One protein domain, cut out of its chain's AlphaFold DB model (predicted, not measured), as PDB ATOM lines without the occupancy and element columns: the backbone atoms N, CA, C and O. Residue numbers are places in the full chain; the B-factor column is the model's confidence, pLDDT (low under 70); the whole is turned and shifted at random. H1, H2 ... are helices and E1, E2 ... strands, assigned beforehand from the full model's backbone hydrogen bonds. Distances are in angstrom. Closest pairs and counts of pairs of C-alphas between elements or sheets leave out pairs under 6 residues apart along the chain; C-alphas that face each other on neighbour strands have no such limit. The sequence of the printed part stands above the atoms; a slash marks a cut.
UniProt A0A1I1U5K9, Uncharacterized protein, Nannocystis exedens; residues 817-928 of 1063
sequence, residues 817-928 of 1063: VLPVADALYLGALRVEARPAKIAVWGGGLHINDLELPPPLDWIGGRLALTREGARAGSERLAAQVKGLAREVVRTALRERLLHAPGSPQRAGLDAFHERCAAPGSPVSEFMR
ATOM      1  N   VAL A 817     -12.478  50.127 -15.888       79.38
ATOM      2  CA  VAL A 817     -13.210  49.361 -14.864       79.38
ATOM      3  C   VAL A 817     -14.710  49.566 -15.040       79.38
ATOM      4  O   VAL A 817     -15.189  50.696 -15.052       79.38
ATOM      5  N   LEU A 818     -15.456  48.467 -15.126       80.81
ATOM      6  CA  LEU A 818     -16.912  48.444 -15.119       80.81
ATOM      7  C   LEU A 818     -17.404  47.831 -13.798       80.81
ATOM      8  O   LEU A 818     -17.204  46.631 -13.578       80.81
ATOM      9  N   PRO A 819     -18.057  48.604 -12.914       72.19
ATOM     10  CA  PRO A 819     -18.771  48.025 -11.785       72.19
ATOM     11  C   PRO A 819     -19.978  47.230 -12.299       72.19
ATOM     12  O   PRO A 819     -20.755  47.723 -13.111       72.19
ATOM     13  N   VAL A 820     -20.135  46.001 -11.814       76.88
ATOM     14  CA  VAL A 820     -21.237  45.104 -12.171       76.88
ATOM     15  C   VAL A 820     -22.175  44.995 -10.975       76.88
ATOM     16  O   VAL A 820     -21.778  44.513  -9.912       76.88
ATOM     17  N   ALA A 821     -23.414  45.442 -11.164       70.31
ATOM     18  CA  ALA A 821     -24.516  45.275 -10.224       70.31
ATOM     19  C   ALA A 821     -25.686  44.590 -10.948       70.31
ATOM     20  O   ALA A 821     -26.642  45.238 -11.363       70.31
ATOM     21  N   ASP A 822     -25.555  43.281 -11.160       74.06
ATOM     22  CA  ASP A 822     -26.514  42.434 -11.870       74.06
ATOM     23  C   ASP A 822     -27.251  41.516 -10.879       74.06
ATOM     24  O   ASP A 822     -26.745  41.208  -9.796       74.06
ATOM     25  N   ALA A 823     -28.444  41.050 -11.251       74.62
ATOM     26  CA  ALA A 823     -29.220  40.123 -10.431       74.62
ATOM     27  C   ALA A 823     -28.448  38.832 -10.108       74.62
ATOM     28  O   ALA A 823     -28.651  38.267  -9.037       74.62
ATOM     29  N   LEU A 824     -27.532  38.386 -10.980       77.25
ATOM     30  CA  LEU A 824     -26.717  37.178 -10.798       77.25
ATOM     31  C   LEU A 824     -25.322  37.461 -10.204       77.25
ATOM     32  O   LEU A 824     -24.765  36.592  -9.530       77.25
ATOM     33  N   TYR A 825     -24.764  38.661 -10.411       79.69
ATOM     34  CA  TYR A 825     -23.389  39.010 -10.029       79.69
ATOM     35  C   TYR A 825     -23.255  40.403  -9.410       79.69
ATOM     36  O   TYR A 825     -23.787  41.382  -9.921       79.69
ATOM     37  N   LEU A 826     -22.406  40.518  -8.391       72.56
ATOM     38  CA  LEU A 826     -21.966  41.782  -7.804       72.56
ATOM     39  C   LEU A 826     -20.441  41.870  -7.843       72.56
ATOM     40  O   LEU A 826     -19.757  40.961  -7.379       72.56
ATOM     41  N   GLY A 827     -19.870  42.953  -8.362       81.00
ATOM     42  CA  GLY A 827     -18.416  43.112  -8.384       81.00
ATOM     43  C   GLY A 827     -17.930  44.120  -9.411       81.00
ATOM     44  O   GLY A 827     -18.566  45.147  -9.631       81.00
ATOM     45  N   ALA A 828     -16.785  43.845 -10.029       80.25
ATOM     46  CA  ALA A 828     -16.262  44.675 -11.107       80.25
ATOM     47  C   ALA A 828     -15.487  43.841 -12.128       80.25
ATOM     48  O   ALA A 828     -14.682  42.977 -11.765       80.25
ATOM     49  N   LEU A 829     -15.709  44.154 -13.400       83.06
ATOM     50  CA  LEU A 829     -14.890  43.709 -14.519       83.06
ATOM     51  C   LEU A 829     -13.916  44.824 -14.891       83.06
ATOM     52  O   LEU A 829     -14.234  46.004 -14.766       83.06
ATOM     53  N   ARG A 830     -12.717  44.465 -15.327       86.00
ATOM     54  CA  ARG A 830     -11.654  45.415 -15.642       86.00
ATOM     55  C   ARG A 830     -10.875  44.971 -16.867       86.00
ATOM     56  O   ARG A 830     -10.593  43.789 -17.022       86.00
ATOM     57  N   VAL A 831     -10.529  45.925 -17.719       86.12
ATOM     58  CA  VAL A 831      -9.611  45.697 -18.837       86.12
ATOM     59  C   VAL A 831      -8.195  45.824 -18.306       86.12
ATOM     60  O   VAL A 831      -7.829  46.853 -17.742       86.12
ATOM     61  N   GLU A 832      -7.409  44.777 -18.468       83.69
ATOM     62  CA  GLU A 832      -6.010  44.707 -18.072       83.69
ATOM     63  C   GLU A 832      -5.114  44.932 -19.295       83.69
ATOM     64  O   GLU A 832      -5.519  44.699 -20.429       83.69
ATOM     65  N   ALA A 833      -3.864  45.344 -19.083       75.19
ATOM     66  CA  ALA A 833      -2.885  45.493 -20.169       75.19
ATOM     67  C   ALA A 833      -2.311  44.145 -20.677       75.19
ATOM     68  O   ALA A 833      -1.339  44.122 -21.429       75.19
ATOM     69  N   ARG A 834      -2.860  43.017 -20.209       79.69
ATOM     70  CA  ARG A 834      -2.440  41.640 -20.512       79.69
ATOM     71  C   ARG A 834      -3.612  40.672 -20.299       79.69
ATOM     72  O   ARG A 834      -4.538  41.035 -19.575       79.69
ATOM     73  N   PRO A 835      -3.563  39.444 -20.849       81.19
ATOM     74  CA  PRO A 835      -4.602  38.451 -20.607       81.19
ATOM     75  C   PRO A 835      -4.820  38.186 -19.108       81.19
ATOM     76  O   PRO A 835      -3.859  38.067 -18.343       81.19
ATOM     77  N   ALA A 836      -6.079  38.117 -18.688       81.31
ATOM     78  CA  ALA A 836      -6.515  37.998 -17.308       81.31
ATOM     79  C   ALA A 836      -7.780  37.133 -17.200       81.31
ATOM     80  O   ALA A 836      -8.558  37.013 -18.141       81.31
ATOM     81  N   LYS A 837      -7.987  36.534 -16.023       85.81
ATOM     82  CA  LYS A 837      -9.170  35.714 -15.728       85.81
ATOM     83  C   LYS A 837     -10.184  36.496 -14.896       85.81
ATOM     84  O   LYS A 837      -9.817  37.398 -14.134       85.81
ATOM     85  N   ILE A 838     -11.457  36.128 -15.010       88.25
ATOM     86  CA  ILE A 838     -12.536  36.663 -14.175       88.25
ATOM     87  C   ILE A 838     -12.781  35.687 -13.027       88.25
ATOM     88  O   ILE A 838     -13.343  34.611 -13.227       88.25
ATOM     89  N   ALA A 839     -12.396  36.079 -11.816       83.50
ATOM     90  CA  ALA A 839     -12.588  35.258 -10.631       83.50
ATOM     91  C   ALA A 839     -14.040  35.356 -10.140       83.50
ATOM     92  O   ALA A 839     -14.500  36.435  -9.745       83.50
ATOM     93  N   VAL A 840     -14.748  34.229 -10.124       83.75
ATOM     94  CA  VAL A 840     -16.122  34.105  -9.626       83.75
ATOM     95  C   VAL A 840     -16.103  33.571  -8.197       83.75
ATOM     96  O   VAL A 840     -15.488  32.552  -7.901       83.75
ATOM     97  N   TRP A 841     -16.789  34.268  -7.299       79.44
ATOM     98  CA  TRP A 841     -16.853  33.977  -5.869       79.44
ATOM     99  C   TRP A 841     -18.296  33.745  -5.446       79.44
ATOM    100  O   TRP A 841     -19.193  34.375  -5.981       79.44
ATOM    101  N   GLY A 842     -18.552  32.923  -4.441       77.06
ATOM    102  CA  GLY A 842     -19.890  32.781  -3.865       77.06
ATOM    103  C   GLY A 842     -19.804  32.218  -2.459       77.06
ATOM    104  O   GLY A 842     -18.907  31.441  -2.143       77.06
ATOM    105  N   GLY A 843     -20.665  32.712  -1.566       67.88
ATOM    106  CA  GLY A 843     -20.578  32.390  -0.138       67.88
ATOM    107  C   GLY A 843     -19.246  32.780   0.524       67.88
ATOM    108  O   GLY A 843     -18.912  32.242   1.568       67.88
ATOM    109  N   GLY A 844     -18.468  33.689  -0.082       65.69
ATOM    110  CA  GLY A 844     -17.137  34.082   0.397       65.69
ATOM    111  C   GLY A 844     -15.975  33.207  -0.100       65.69
ATOM    112  O   GLY A 844     -14.824  33.570   0.129       65.69
ATOM    113  N   LEU A 845     -16.247  32.122  -0.832       63.06
ATOM    114  CA  LEU A 845     -15.239  31.223  -1.404       63.06
ATOM    115  C   LEU A 845     -15.051  31.480  -2.905       63.06
ATOM    116  O   LEU A 845     -15.977  31.931  -3.582       63.06
ATOM    117  N   HIS A 846     -13.847  31.221  -3.422       77.12
ATOM    118  CA  HIS A 846     -13.578  31.219  -4.863       77.12
ATOM    119  C   HIS A 846     -14.190  29.956  -5.473       77.12
ATOM    120  O   HIS A 846     -13.984  28.863  -4.955       77.12
ATOM    121  N   ILE A 847     -15.007  30.128  -6.511       78.19
ATOM    122  CA  ILE A 847     -15.801  29.051  -7.113       78.19
ATOM    123  C   ILE A 847     -15.212  28.636  -8.455       78.19
ATOM    124  O   ILE A 847     -15.122  27.444  -8.734       78.19
ATOM    125  N   ASN A 848     -14.869  29.600  -9.313       79.06
ATOM    126  CA  ASN A 848     -14.357  29.319 -10.650       79.06
ATOM    127  C   ASN A 848     -13.615  30.531 -11.234       79.06
ATOM    128  O   ASN A 848     -13.901  31.667 -10.856       79.06
ATOM    129  N   ASP A 849     -12.736  30.295 -12.205       83.31
ATOM    130  CA  ASP A 849     -12.149  31.331 -13.053       83.31
ATOM    131  C   ASP A 849     -12.733  31.229 -14.463       83.31
ATOM    132  O   ASP A 849     -12.603  30.212 -15.142       83.31
ATOM    133  N   LEU A 850     -13.384  32.299 -14.912       80.94
ATOM    134  CA  LEU A 850     -13.901  32.396 -16.270       80.94
ATOM    135  C   LEU A 850     -12.848  33.040 -17.169       80.94
ATOM    136  O   LEU A 850     -12.454  34.191 -16.964       80.94
ATOM    137  N   GLU A 851     -12.425  32.293 -18.181       82.19
ATOM    138  CA  GLU A 851     -11.572  32.782 -19.258       82.19
ATOM    139  C   GLU A 851     -12.434  33.151 -20.461       82.19
ATOM    140  O   GLU A 851     -13.293  32.381 -20.903       82.19
ATOM    141  N   LEU A 852     -12.222  34.356 -20.984       81.00
ATOM    142  CA  LEU A 852     -12.875  34.799 -22.206       81.00
ATOM    143  C   LEU A 852     -11.953  34.544 -23.405       81.00
ATOM    144  O   LEU A 852     -10.739  34.701 -23.288       81.00
ATOM    145  N   PRO A 853     -12.509  34.164 -24.569       78.19
ATOM    146  CA  PRO A 853     -11.707  33.951 -25.764       78.19
ATOM    147  C   PRO A 853     -11.103  35.277 -26.264       78.19
ATOM    148  O   PRO A 853     -11.731  36.333 -26.103       78.19
ATOM    149  N   PRO A 854      -9.930  35.250 -26.925       74.88
ATOM    150  CA  PRO A 854      -9.368  36.435 -27.562       74.88
ATOM    151  C   PRO A 854     -10.366  37.082 -28.537       74.88
ATOM    152  O   PRO A 854     -11.057  36.362 -29.264       74.88
ATOM    153  N   PRO A 855     -10.478  38.424 -28.570       71.44
ATOM    154  CA  PRO A 855      -9.638  39.427 -27.898       71.44
ATOM    155  C   PRO A 855     -10.132  39.881 -26.506       71.44
ATOM    156  O   PRO A 855      -9.598  40.838 -25.951       71.44
ATOM    157  N   LEU A 856     -11.157  39.233 -25.936       79.88
ATOM    158  CA  LEU A 856     -11.711  39.566 -24.610       79.88
ATOM    159  C   LEU A 856     -10.916  38.967 -23.448       79.88
ATOM    160  O   LEU A 856     -11.245  39.208 -22.290       79.88
ATOM    161  N   ASP A 857      -9.866  38.216 -23.756       83.69
ATOM    162  CA  ASP A 857      -8.945  37.609 -22.806       83.69
ATOM    163  C   ASP A 857      -8.255  38.645 -21.908       83.69
ATOM    164  O   ASP A 857      -7.736  38.281 -20.867       83.69
ATOM    165  N   TRP A 858      -8.271  39.937 -22.256       86.12
ATOM    166  CA  TRP A 858      -7.758  41.034 -21.419       86.12
ATOM    167  C   TRP A 858      -8.753  41.523 -20.357       86.12
ATOM    168  O   TRP A 858      -8.411  42.372 -19.535       86.12
ATOM    169  N   ILE A 859      -9.990  41.021 -20.355       86.69
ATOM    170  CA  ILE A 859     -10.986  41.370 -19.341       86.69
ATOM    171  C   ILE A 859     -10.813  40.440 -18.143       86.69
ATOM    172  O   ILE A 859     -11.238  39.288 -18.156       86.69
ATOM    173  N   GLY A 860     -10.222  40.976 -17.082       83.75
ATOM    174  CA  GLY A 860     -10.180  40.345 -15.771       83.75
ATOM    175  C   GLY A 860     -11.253  40.904 -14.843       83.75
ATOM    176  O   GLY A 860     -12.039  41.781 -15.198       83.75
ATOM    177  N   GLY A 861     -11.281  40.437 -13.601       85.88
ATOM    178  CA  GLY A 861     -12.140  41.038 -12.585       85.88
ATOM    179  C   GLY A 861     -12.536  40.077 -11.487       85.88
ATOM    180  O   GLY A 861     -12.098  38.930 -11.450       85.88
ATOM    181  N   ARG A 862     -13.379  40.567 -10.579       84.12
ATOM    182  CA  ARG A 862     -13.949  39.762  -9.503       84.12
ATOM    183  C   ARG A 862     -15.457  39.931  -9.501       84.12
ATOM    184  O   ARG A 862     -15.939  41.050  -9.330       84.12
ATOM    185  N   LEU A 863     -16.176  38.824  -9.645       83.69
ATOM    186  CA  LEU A 863     -17.631  38.765  -9.561       83.69
ATOM    187  C   LEU A 863     -18.032  37.872  -8.389       83.69
ATOM    188  O   LEU A 863     -17.575  36.741  -8.285       83.69
ATOM    189  N   ALA A 864     -18.878  38.370  -7.496       81.06
ATOM    190  CA  ALA A 864     -19.502  37.600  -6.433       81.06
ATOM    191  C   ALA A 864     -20.925  37.210  -6.853       81.06
ATOM    192  O   ALA A 864     -21.722  38.073  -7.214       81.06
ATOM    193  N   LEU A 865     -21.250  35.923  -6.806       81.12
ATOM    194  CA  LEU A 865     -22.584  35.401  -7.052       81.12
ATOM    195  C   LEU A 865     -23.543  35.908  -5.979       81.12
ATOM    196  O   LEU A 865     -23.282  35.810  -4.775       81.12
ATOM    197  N   THR A 866     -24.684  36.411  -6.428       79.19
ATOM    198  CA  THR A 866     -25.833  36.679  -5.562       79.19
ATOM    199  C   THR A 866     -26.528  35.362  -5.187       79.19
ATOM    200  O   THR A 866     -26.199  34.288  -5.696       79.19
ATOM    201  N   ARG A 867     -27.551  35.427  -4.325       75.19
ATOM    202  CA  ARG A 867     -28.397  34.255  -4.024       75.19
ATOM    203  C   ARG A 867     -29.082  33.679  -5.273       75.19
ATOM    204  O   ARG A 867     -29.326  32.478  -5.314       75.19
ATOM    205  N   GLU A 868     -29.381  34.510  -6.269       76.25
ATOM    206  CA  GLU A 868     -29.956  34.079  -7.550       76.25
ATOM    207  C   GLU A 868     -28.883  33.537  -8.500       76.25
ATOM    208  O   GLU A 868     -29.090  32.494  -9.117       76.25
ATOM    209  N   GLY A 869     -27.706  34.170  -8.546       75.00
ATOM    210  CA  GLY A 869     -26.549  33.693  -9.309       75.00
ATOM    211  C   GLY A 869     -26.068  32.313  -8.871       75.00
ATOM    212  O   GLY A 869     -25.775  31.474  -9.712       75.00
ATOM    213  N   ALA A 870     -26.081  32.036  -7.564       77.19
ATOM    214  CA  ALA A 870     -25.737  30.721  -7.018       77.19
ATOM    215  C   ALA A 870     -26.715  29.602  -7.432       77.19
ATOM    216  O   ALA A 870     -26.370  28.428  -7.352       77.19
ATOM    217  N   ARG A 871     -27.937  29.954  -7.860       76.88
ATOM    218  CA  ARG A 871     -28.963  29.012  -8.341       76.88
ATOM    219  C   ARG A 871     -29.004  28.909  -9.868       76.88
ATOM    220  O   ARG A 871     -29.718  28.059 -10.397       76.88
ATOM    221  N   ALA A 872     -28.287  29.776 -10.581       72.12
ATOM    222  CA  ALA A 872     -28.242  29.782 -12.035       72.12
ATOM    223  C   ALA A 872     -27.178  28.801 -12.554       72.12
ATOM    224  O   ALA A 872     -26.074  28.723 -12.023       72.12
ATOM    225  N   GLY A 873     -27.502  28.056 -13.616       70.75
ATOM    226  CA  GLY A 873     -26.559  27.136 -14.259       70.75
ATOM    227  C   GLY A 873     -25.362  27.854 -14.898       70.75
ATOM    228  O   GLY A 873     -25.472  29.007 -15.328       70.75
ATOM    229  N   SER A 874     -24.229  27.153 -15.005       67.38
ATOM    230  CA  SER A 874     -22.953  27.670 -15.532       67.38
ATOM    231  C   SER A 874     -23.063  28.281 -16.935       67.38
ATOM    232  O   SER A 874     -22.423  29.294 -17.210       67.38
ATOM    233  N   GLU A 875     -23.922  27.742 -17.803       69.81
ATOM    234  CA  GLU A 875     -24.159  28.287 -19.149       69.81
ATOM    235  C   GLU A 875     -24.852  29.653 -19.125       69.81
ATOM    236  O   GLU A 875     -24.440  30.579 -19.829       69.81
ATOM    237  N   ARG A 876     -25.873  29.815 -18.275       76.06
ATOM    238  CA  ARG A 876     -26.593  31.086 -18.105       76.06
ATOM    239  C   ARG A 876     -25.680  32.147 -17.493       76.06
ATOM    240  O   ARG A 876     -25.690  33.300 -17.921       76.06
ATOM    241  N   LEU A 877     -24.856  31.730 -16.537       73.38
ATOM    242  CA  LEU A 877     -23.811  32.541 -15.928       73.38
ATOM    243  C   LEU A 877     -22.787  33.020 -16.977       73.38
ATOM    244  O   LEU A 877     -22.513  34.221 -17.055       73.38
ATOM    245  N   ALA A 878     -22.285  32.126 -17.832       69.94
ATOM    246  CA  ALA A 878     -21.332  32.460 -18.890       69.94
ATOM    247  C   ALA A 878     -21.936  33.362 -19.984       69.94
ATOM    248  O   ALA A 878     -21.276  34.291 -20.455       69.94
ATOM    249  N   ALA A 879     -23.195  33.136 -20.375       71.94
ATOM    250  CA  ALA A 879     -23.901  33.980 -21.341       71.94
ATOM    251  C   ALA A 879     -24.073  35.420 -20.827       71.94
ATOM    252  O   ALA A 879     -23.844  36.375 -21.574       71.94
ATOM    253  N   GLN A 880     -24.393  35.581 -19.541       79.00
ATOM    254  CA  GLN A 880     -24.532  36.897 -18.919       79.00
ATOM    255  C   GLN A 880     -23.184  37.628 -18.817       79.00
ATOM    256  O   GLN A 880     -23.108  38.815 -19.129       79.00
ATOM    257  N   VAL A 881     -22.093  36.926 -18.482       76.00
ATOM    258  CA  VAL A 881     -20.737  37.514 -18.470       76.00
ATOM    259  C   VAL A 881     -20.301  37.939 -19.875       76.00
ATOM    260  O   VAL A 881     -19.724  39.014 -20.027       76.00
ATOM    261  N   LYS A 882     -20.643  37.174 -20.922       71.38
ATOM    262  CA  LYS A 882     -20.449  37.608 -22.319       71.38
ATOM    263  C   LYS A 882     -21.252  38.874 -22.646       71.38
ATOM    264  O   LYS A 882     -20.757  39.730 -23.376       71.38
ATOM    265  N   GLY A 883     -22.463  39.014 -22.102       71.00
ATOM    266  CA  GLY A 883     -23.267  40.237 -22.193       71.00
ATOM    267  C   GLY A 883     -22.586  41.441 -21.536       71.00
ATOM    268  O   GLY A 883     -22.436  42.479 -22.177       71.00
ATOM    269  N   LEU A 884     -22.089  41.275 -20.309       76.81
ATOM    270  CA  LEU A 884     -21.379  42.313 -19.552       76.81
ATOM    271  C   LEU A 884     -20.032  42.692 -20.184       76.81
ATOM    272  O   LEU A 884     -19.666  43.865 -20.199       76.81
ATOM    273  N   ALA A 885     -19.320  41.740 -20.793       71.56
ATOM    274  CA  ALA A 885     -18.089  42.014 -21.535       71.56
ATOM    275  C   ALA A 885     -18.306  43.029 -22.678       71.56
ATOM    276  O   ALA A 885     -17.415  43.829 -22.964       71.56
ATOM    277  N   ARG A 886     -19.507  43.083 -23.281       71.62
ATOM    278  CA  ARG A 886     -19.855  44.107 -24.288       71.62
ATOM    279  C   ARG A 886     -19.896  45.511 -23.691       71.62
ATOM    280  O   ARG A 886     -19.482  46.469 -24.339       71.62
ATOM    281  N   GLU A 887     -20.389  45.647 -22.465       73.75
ATOM    282  CA  GLU A 887     -20.408  46.929 -21.757       73.75
ATOM    283  C   GLU A 887     -19.006  47.350 -21.322       73.75
ATOM    284  O   GLU A 887     -18.669  48.530 -21.412       73.75
ATOM    285  N   VAL A 888     -18.154  46.392 -20.938       78.38
ATOM    286  CA  VAL A 888     -16.743  46.650 -20.612       78.38
ATOM    287  C   VAL A 888     -16.007  47.228 -21.822       78.38
ATOM    288  O   VAL A 888     -15.314  48.233 -21.684       78.38
ATOM    289  N   VAL A 889     -16.205  46.654 -23.015       76.56
ATOM    290  CA  VAL A 889     -15.602  47.158 -24.263       76.56
ATOM    291  C   VAL A 889     -16.071  48.585 -24.573       76.56
ATOM    292  O   VAL A 889     -15.246  49.447 -24.870       76.56
ATOM    293  N   ARG A 890     -17.370  48.890 -24.429       73.06
ATOM    294  CA  ARG A 890     -17.886  50.262 -24.621       73.06
ATOM    295  C   ARG A 890     -17.333  51.254 -23.601       73.06
ATOM    296  O   ARG A 890     -17.050  52.397 -23.952       73.06
ATOM    297  N   THR A 891     -17.188  50.842 -22.347       74.19
ATOM    298  CA  THR A 891     -16.610  51.686 -21.295       74.19
ATOM    299  C   THR A 891     -15.130  51.946 -21.563       74.19
ATOM    300  O   THR A 891     -14.707  53.094 -21.495       74.19
ATOM    301  N   ALA A 892     -14.367  50.934 -21.989       76.12
ATOM    302  CA  ALA A 892     -12.972  51.094 -22.398       76.12
ATOM    303  C   ALA A 892     -12.817  52.050 -23.595       76.12
ATOM    304  O   ALA A 892     -11.929  52.898 -23.595       76.12
ATOM    305  N   LEU A 893     -13.726  51.985 -24.574       72.12
ATOM    306  CA  LEU A 893     -13.786  52.923 -25.700       72.12
ATOM    307  C   LEU A 893     -14.068  54.372 -25.275       72.12
ATOM    308  O   LEU A 893     -13.519  55.302 -25.862       72.12
ATOM    309  N   ARG A 894     -14.906  54.582 -24.254       68.88
ATOM    310  CA  ARG A 894     -15.186  55.918 -23.705       68.88
ATOM    311  C   ARG A 894     -14.015  56.453 -22.888       68.88
ATOM    312  O   ARG A 894     -13.609  57.586 -23.113       68.88
ATOM    313  N   GLU A 895     -13.440  55.635 -22.007       69.12
ATOM    314  CA  GLU A 895     -12.247  55.981 -21.214       69.12
ATOM    315  C   GLU A 895     -11.053  56.306 -22.118       69.12
ATOM    316  O   GLU A 895     -10.327  57.270 -21.881       69.12
ATOM    317  N   ARG A 896     -10.911  55.590 -23.243       74.88
ATOM    318  CA  ARG A 896      -9.914  55.883 -24.278       74.88
ATOM    319  C   ARG A 896      -9.974  57.353 -24.692       74.88
ATOM    320  O   ARG A 896      -8.934  58.004 -24.700       74.88
ATOM    321  N   LEU A 897     -11.163  57.902 -24.972       62.22
ATOM    322  CA  LEU A 897     -11.360  59.303 -25.387       62.22
ATOM    323  C   LEU A 897     -11.005  60.335 -24.300       62.22
ATOM    324  O   LEU A 897     -10.772  61.496 -24.630       62.22
ATOM    325  N   LEU A 898     -10.947  59.926 -23.031       52.94
ATOM    326  CA  LEU A 898     -10.669  60.800 -21.889       52.94
ATOM    327  C   LEU A 898      -9.168  60.924 -21.575       52.94
ATOM    328  O   LEU A 898      -8.759  61.872 -20.902       52.94
ATOM    329  N   HIS A 899      -8.333  60.010 -22.078       62.09
ATOM    330  CA  HIS A 899      -6.888  60.011 -21.848       62.09
ATOM    331  C   HIS A 899      -6.108  60.707 -22.974       62.09
ATOM    332  O   HIS A 899      -6.401  60.543 -24.159       62.09
ATOM    333  N   ALA A 900      -5.081  61.482 -22.598       58.59
ATOM    334  CA  ALA A 900      -4.272  62.253 -23.541       58.59
ATOM    335  C   ALA A 900      -3.506  61.344 -24.531       58.59
ATOM    336  O   ALA A 900      -2.993  60.294 -24.107       58.59
ATOM    337  N   PRO A 901      -3.381  61.744 -25.814       63.62
ATOM    338  CA  PRO A 901      -2.560  61.033 -26.796       63.62
ATOM    339  C   PRO A 901      -1.127  60.840 -26.280       63.62
ATOM    340  O   PRO A 901      -0.519  61.788 -25.787       63.62
ATOM    341  N   GLY A 902      -0.606  59.611 -26.351       62.34
ATOM    342  CA  GLY A 902       0.744  59.261 -25.884       62.34
ATOM    343  C   GLY A 902       0.871  58.876 -24.402       62.34
ATOM    344  O   GLY A 902       1.943  58.452 -23.981       62.34
ATOM    345  N   SER A 903      -0.197  58.971 -23.599       71.25
ATOM    346  CA  SER A 903      -0.167  58.452 -22.222       71.25
ATOM    347  C   SER A 903      -0.158  56.912 -22.199       71.25
ATOM    348  O   SER A 903      -0.778  56.290 -23.064       71.25
ATOM    349  N   PRO A 904       0.483  56.267 -21.205       72.62
ATOM    350  CA  PRO A 904       0.543  54.805 -21.119       72.62
ATOM    351  C   PRO A 904      -0.846  54.151 -21.007       72.62
ATOM    352  O   PRO A 904      -1.075  53.099 -21.599       72.62
ATOM    353  N   GLN A 905      -1.806  54.800 -20.335       74.88
ATOM    354  CA  GLN A 905      -3.216  54.382 -20.326       74.88
ATOM    355  C   GLN A 905      -3.858  54.454 -21.714       74.88
ATOM    356  O   GLN A 905      -4.547  53.517 -22.115       74.88
ATOM    357  N   ARG A 906      -3.626  55.541 -22.465       79.44
ATOM    358  CA  ARG A 906      -4.155  55.685 -23.825       79.44
ATOM    359  C   ARG A 906      -3.553  54.639 -24.763       79.44
ATOM    360  O   ARG A 906      -4.311  53.991 -25.470       79.44
ATOM    361  N   ALA A 907      -2.242  54.401 -24.685       80.06
ATOM    362  CA  ALA A 907      -1.551  53.377 -25.469       80.06
ATOM    363  C   ALA A 907      -2.062  51.954 -25.171       80.06
ATOM    364  O   ALA A 907      -2.298  51.177 -26.092       80.06
ATOM    365  N   GLY A 908      -2.302  51.617 -23.898       82.12
ATOM    366  CA  GLY A 908      -2.884  50.325 -23.525       82.12
ATOM    367  C   GLY A 908      -4.319  50.142 -24.033       82.12
ATOM    368  O   GLY A 908      -4.673  49.064 -24.511       82.12
ATOM    369  N   LEU A 909      -5.140  51.196 -23.976       83.06
ATOM    370  CA  LEU A 909      -6.502  51.190 -24.521       83.06
ATOM    371  C   LEU A 909      -6.526  51.161 -26.055       83.06
ATOM    372  O   LEU A 909      -7.398  50.510 -26.622       83.06
ATOM    373  N   ASP A 910      -5.577  51.824 -26.720       81.25
ATOM    374  CA  ASP A 910      -5.387  51.758 -28.174       81.25
ATOM    375  C   ASP A 910      -4.993  50.328 -28.605       81.25
ATOM    376  O   ASP A 910      -5.599  49.781 -29.523       81.25
ATOM    377  N   ALA A 911      -4.092  49.659 -27.877       83.94
ATOM    378  CA  ALA A 911      -3.719  48.264 -28.145       83.94
ATOM    379  C   ALA A 911      -4.881  47.274 -27.914       83.94
ATOM    380  O   ALA A 911      -5.102  46.353 -28.707       83.94
ATOM    381  N   PHE A 912      -5.664  47.464 -26.844       85.38
ATOM    382  CA  PHE A 912      -6.878  46.674 -26.602       85.38
ATOM    383  C   PHE A 912      -7.931  46.905 -27.700       85.38
ATOM    384  O   PHE A 912      -8.576  45.963 -28.161       85.38
ATOM    385  N   HIS A 913      -8.072  48.152 -28.159       83.19
ATOM    386  CA  HIS A 913      -8.960  48.541 -29.250       83.19
ATOM    387  C   HIS A 913      -8.595  47.857 -30.573       83.19
ATOM    388  O   HIS A 913      -9.469  47.270 -31.209       83.19
ATOM    389  N   GLU A 914      -7.320  47.882 -30.962       82.38
ATOM    390  CA  GLU A 914      -6.825  47.232 -32.183       82.38
ATOM    391  C   GLU A 914      -7.088  45.722 -32.179       82.38
ATOM    392  O   GLU A 914      -7.567  45.173 -33.171       82.38
ATOM    393  N   ARG A 915      -6.881  45.051 -31.037       79.56
ATOM    394  CA  ARG A 915      -7.213  43.624 -30.880       79.56
ATOM    395  C   ARG A 915      -8.709  43.357 -31.018       79.56
ATOM    396  O   ARG A 915      -9.100  42.400 -31.682       79.56
ATOM    397  N   CYS A 916      -9.551  44.190 -30.407       77.50
ATOM    398  CA  CYS A 916     -11.006  44.084 -30.526       77.50
ATOM    399  C   CYS A 916     -11.498  44.323 -31.963       77.50
ATOM    400  O   CYS A 916     -12.449  43.662 -32.390       77.50
ATOM    401  N   ALA A 917     -10.835  45.220 -32.698       72.12
ATOM    402  CA  ALA A 917     -11.137  45.588 -34.079       72.12
ATOM    403  C   ALA A 917     -10.576  44.610 -35.135       72.12
ATOM    404  O   ALA A 917     -10.924  44.730 -36.311       72.12
ATOM    405  N   ALA A 918      -9.744  43.636 -34.743       76.44
ATOM    406  CA  ALA A 918      -9.121  42.695 -35.670       76.44
ATOM    407  C   ALA A 918     -10.161  41.862 -36.466       76.44
ATOM    408  O   ALA A 918     -11.152  41.387 -35.887       76.44
ATOM    409  N   PRO A 919      -9.949  41.628 -37.779       60.56
ATOM    410  CA  PRO A 919     -10.847  40.820 -38.605       60.56
ATOM    411  C   PRO A 919     -10.975  39.392 -38.054       60.56
ATOM    412  O   PRO A 919      -9.972  38.721 -37.836       60.56
ATOM    413  N   GLY A 920     -12.206  38.921 -37.825       64.50
ATOM    414  CA  GLY A 920     -12.477  37.584 -37.269       64.50
ATOM    415  C   GLY A 920     -12.660  37.531 -35.745       64.50
ATOM    416  O   GLY A 920     -13.002  36.477 -35.214       64.50
ATOM    417  N   SER A 921     -12.509  38.652 -35.030       65.81
ATOM    418  CA  SER A 921     -12.851  38.735 -33.603       65.81
ATOM    419  C   SER A 921     -14.365  38.528 -33.381       65.81
ATOM    420  O   SER A 921     -15.163  39.183 -34.059       65.81
ATOM    421  N   PRO A 922     -14.808  37.719 -32.393       62.44
ATOM    422  CA  PRO A 922     -16.231  37.541 -32.057       62.44
ATOM    423  C   PRO A 922     -16.888  38.820 -31.510       62.44
ATOM    424  O   PRO A 922     -18.096  38.866 -31.292       62.44
ATOM    425  N   VAL A 923     -16.082  39.856 -31.269       63.09
ATOM    426  CA  VAL A 923     -16.481  41.181 -30.784       63.09
ATOM    427  C   VAL A 923     -16.323  42.236 -31.871       63.09
ATOM    428  O   VAL A 923     -16.799  43.352 -31.700       63.09
ATOM    429  N   SER A 924     -15.726  41.889 -33.019       60.50
ATOM    430  CA  SER A 924     -15.616  42.792 -34.168       60.50
ATOM    431  C   SER A 924     -16.989  43.284 -34.626       60.50
ATOM    432  O   SER A 924     -17.117  44.430 -35.027       60.50
ATOM    433  N   GLU A 925     -18.042  42.477 -34.468       52.41
ATOM    434  CA  GLU A 925     -19.433  42.870 -34.727       52.41
ATOM    435  C   GLU A 925     -20.011  43.831 -33.666       52.41
ATOM    436  O   GLU A 925     -20.924  44.590 -33.962       52.41
ATOM    437  N   PHE A 926     -19.465  43.857 -32.444       50.69
ATOM    438  CA  PHE A 926     -19.812  44.849 -31.409       50.69
ATOM    439  C   PHE A 926     -18.993  46.142 -31.540       50.69
ATOM    440  O   PHE A 926     -19.453  47.194 -31.098       50.69
ATOM    441  N   MET A 927     -17.796  46.046 -32.132       48.62
ATOM    442  CA  MET A 927     -16.969  47.168 -32.598       48.62
ATOM    443  C   MET A 927     -17.503  47.764 -33.903       48.62
ATOM    444  O   MET A 927     -17.278  48.939 -34.179       48.62
ATOM    445  N   ARG A 928     -18.239  46.972 -34.693       46.00
ATOM    446  CA  ARG A 928     -19.127  47.477 -35.739       46.00
ATOM    447  C   ARG A 928     -20.269  48.190 -35.041       46.00
ATOM    448  O   ARG A 928     -21.279  47.603 -34.657       46.00
TER     449      ARG A 928
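This is residues 817 to 928 of the 1063 residues of an uncharacterized protein of Nannocystis exedens (UniProt A0A1I1U5K9). A twisted sheet of five strands is crossed slantwise on one face by one long helix, H1, which lies mostly by E1 and E2; no named helix is on the other face. Past the sheet, the end of H1 meets H2, which folds back at a steep angle, and the short H3 follows near the end of H2. The printed part has 112 residues, with five named strands and then three named helices in the order E1 E2 E3 E4 E5 H1 H2 H3; the sheet's order is E1 E2 E5 E3 E4, mixed, and the class is mixed, helices and strands. The whole is compact, with a radius of gyration of the C-alphas of 14.4 A, and elongated, spanning 44 by 27 by 20 A.

E1 is residues 817 to 821, 12.9 A long, beginning at C-alpha 817 (-13.210, 49.361, -14.864). E2 is residues 825 to 831, 17.7 A, and E5 residues 859 to 865, 17.9 A. E3 is residues 838 to 842, 13.2 A, and E4 residues 845 to 850, 15.0 A. H1 is residues 874 to 898, 35.9 A, from C-alpha 874 (-22.953, 27.670, -15.532). H2 is residues 904 to 917, 19.7 A, and H3 residues 924 to 927, 4.8 A, ending at C-alpha 927 (-16.969, 47.168, -32.598).

E1 and E2 form an antiparallel hairpin, with N 818 and O 829 2.8 A apart. E2 and E5 are antiparallel, with N 864 and O 826 at 2.7 A. E5 and E3 are parallel at 8 degrees, with N 865 and O 841 at 2.7 A. E3 and E4 form an antiparallel hairpin, with N 840 and O 848 at 2.8 A. With H1 on one face, the sheet makes two layers, helix over strands. H1's height over the sheet is 7.8 A, and on the local plane it stands at 45 degrees to E2, slantwise to the strands. The closest C-alphas of E1 and H1, Leu 818 and Val 888, are 5.8 A apart. H1 touches H2 with residues 892 to 896 alone, at a steep tilt of 52 degrees, opposite ways; their closest C-alphas, Arg 896 and Arg 906, are 5.8 A apart. H2 touches H3 with residues 916 to 917 alone, the closest C-alphas being Ala 917 and Ser 924 at 5.3 A. E2 and H2 are only just apart, at 8.3 A. In H2 every O i to N i+4 pair is within hydrogen-bond range, in H1 17 of 21, and H3 is too short for such a pair.

The farthest C-alphas, Arg 871 and Gly 902, are 45.9 A apart. The printed part has no cut, and no link is long. The model's mean pLDDT is 74.8 over the printed part; residues under 70 include 897 to 902 and 919 to 928.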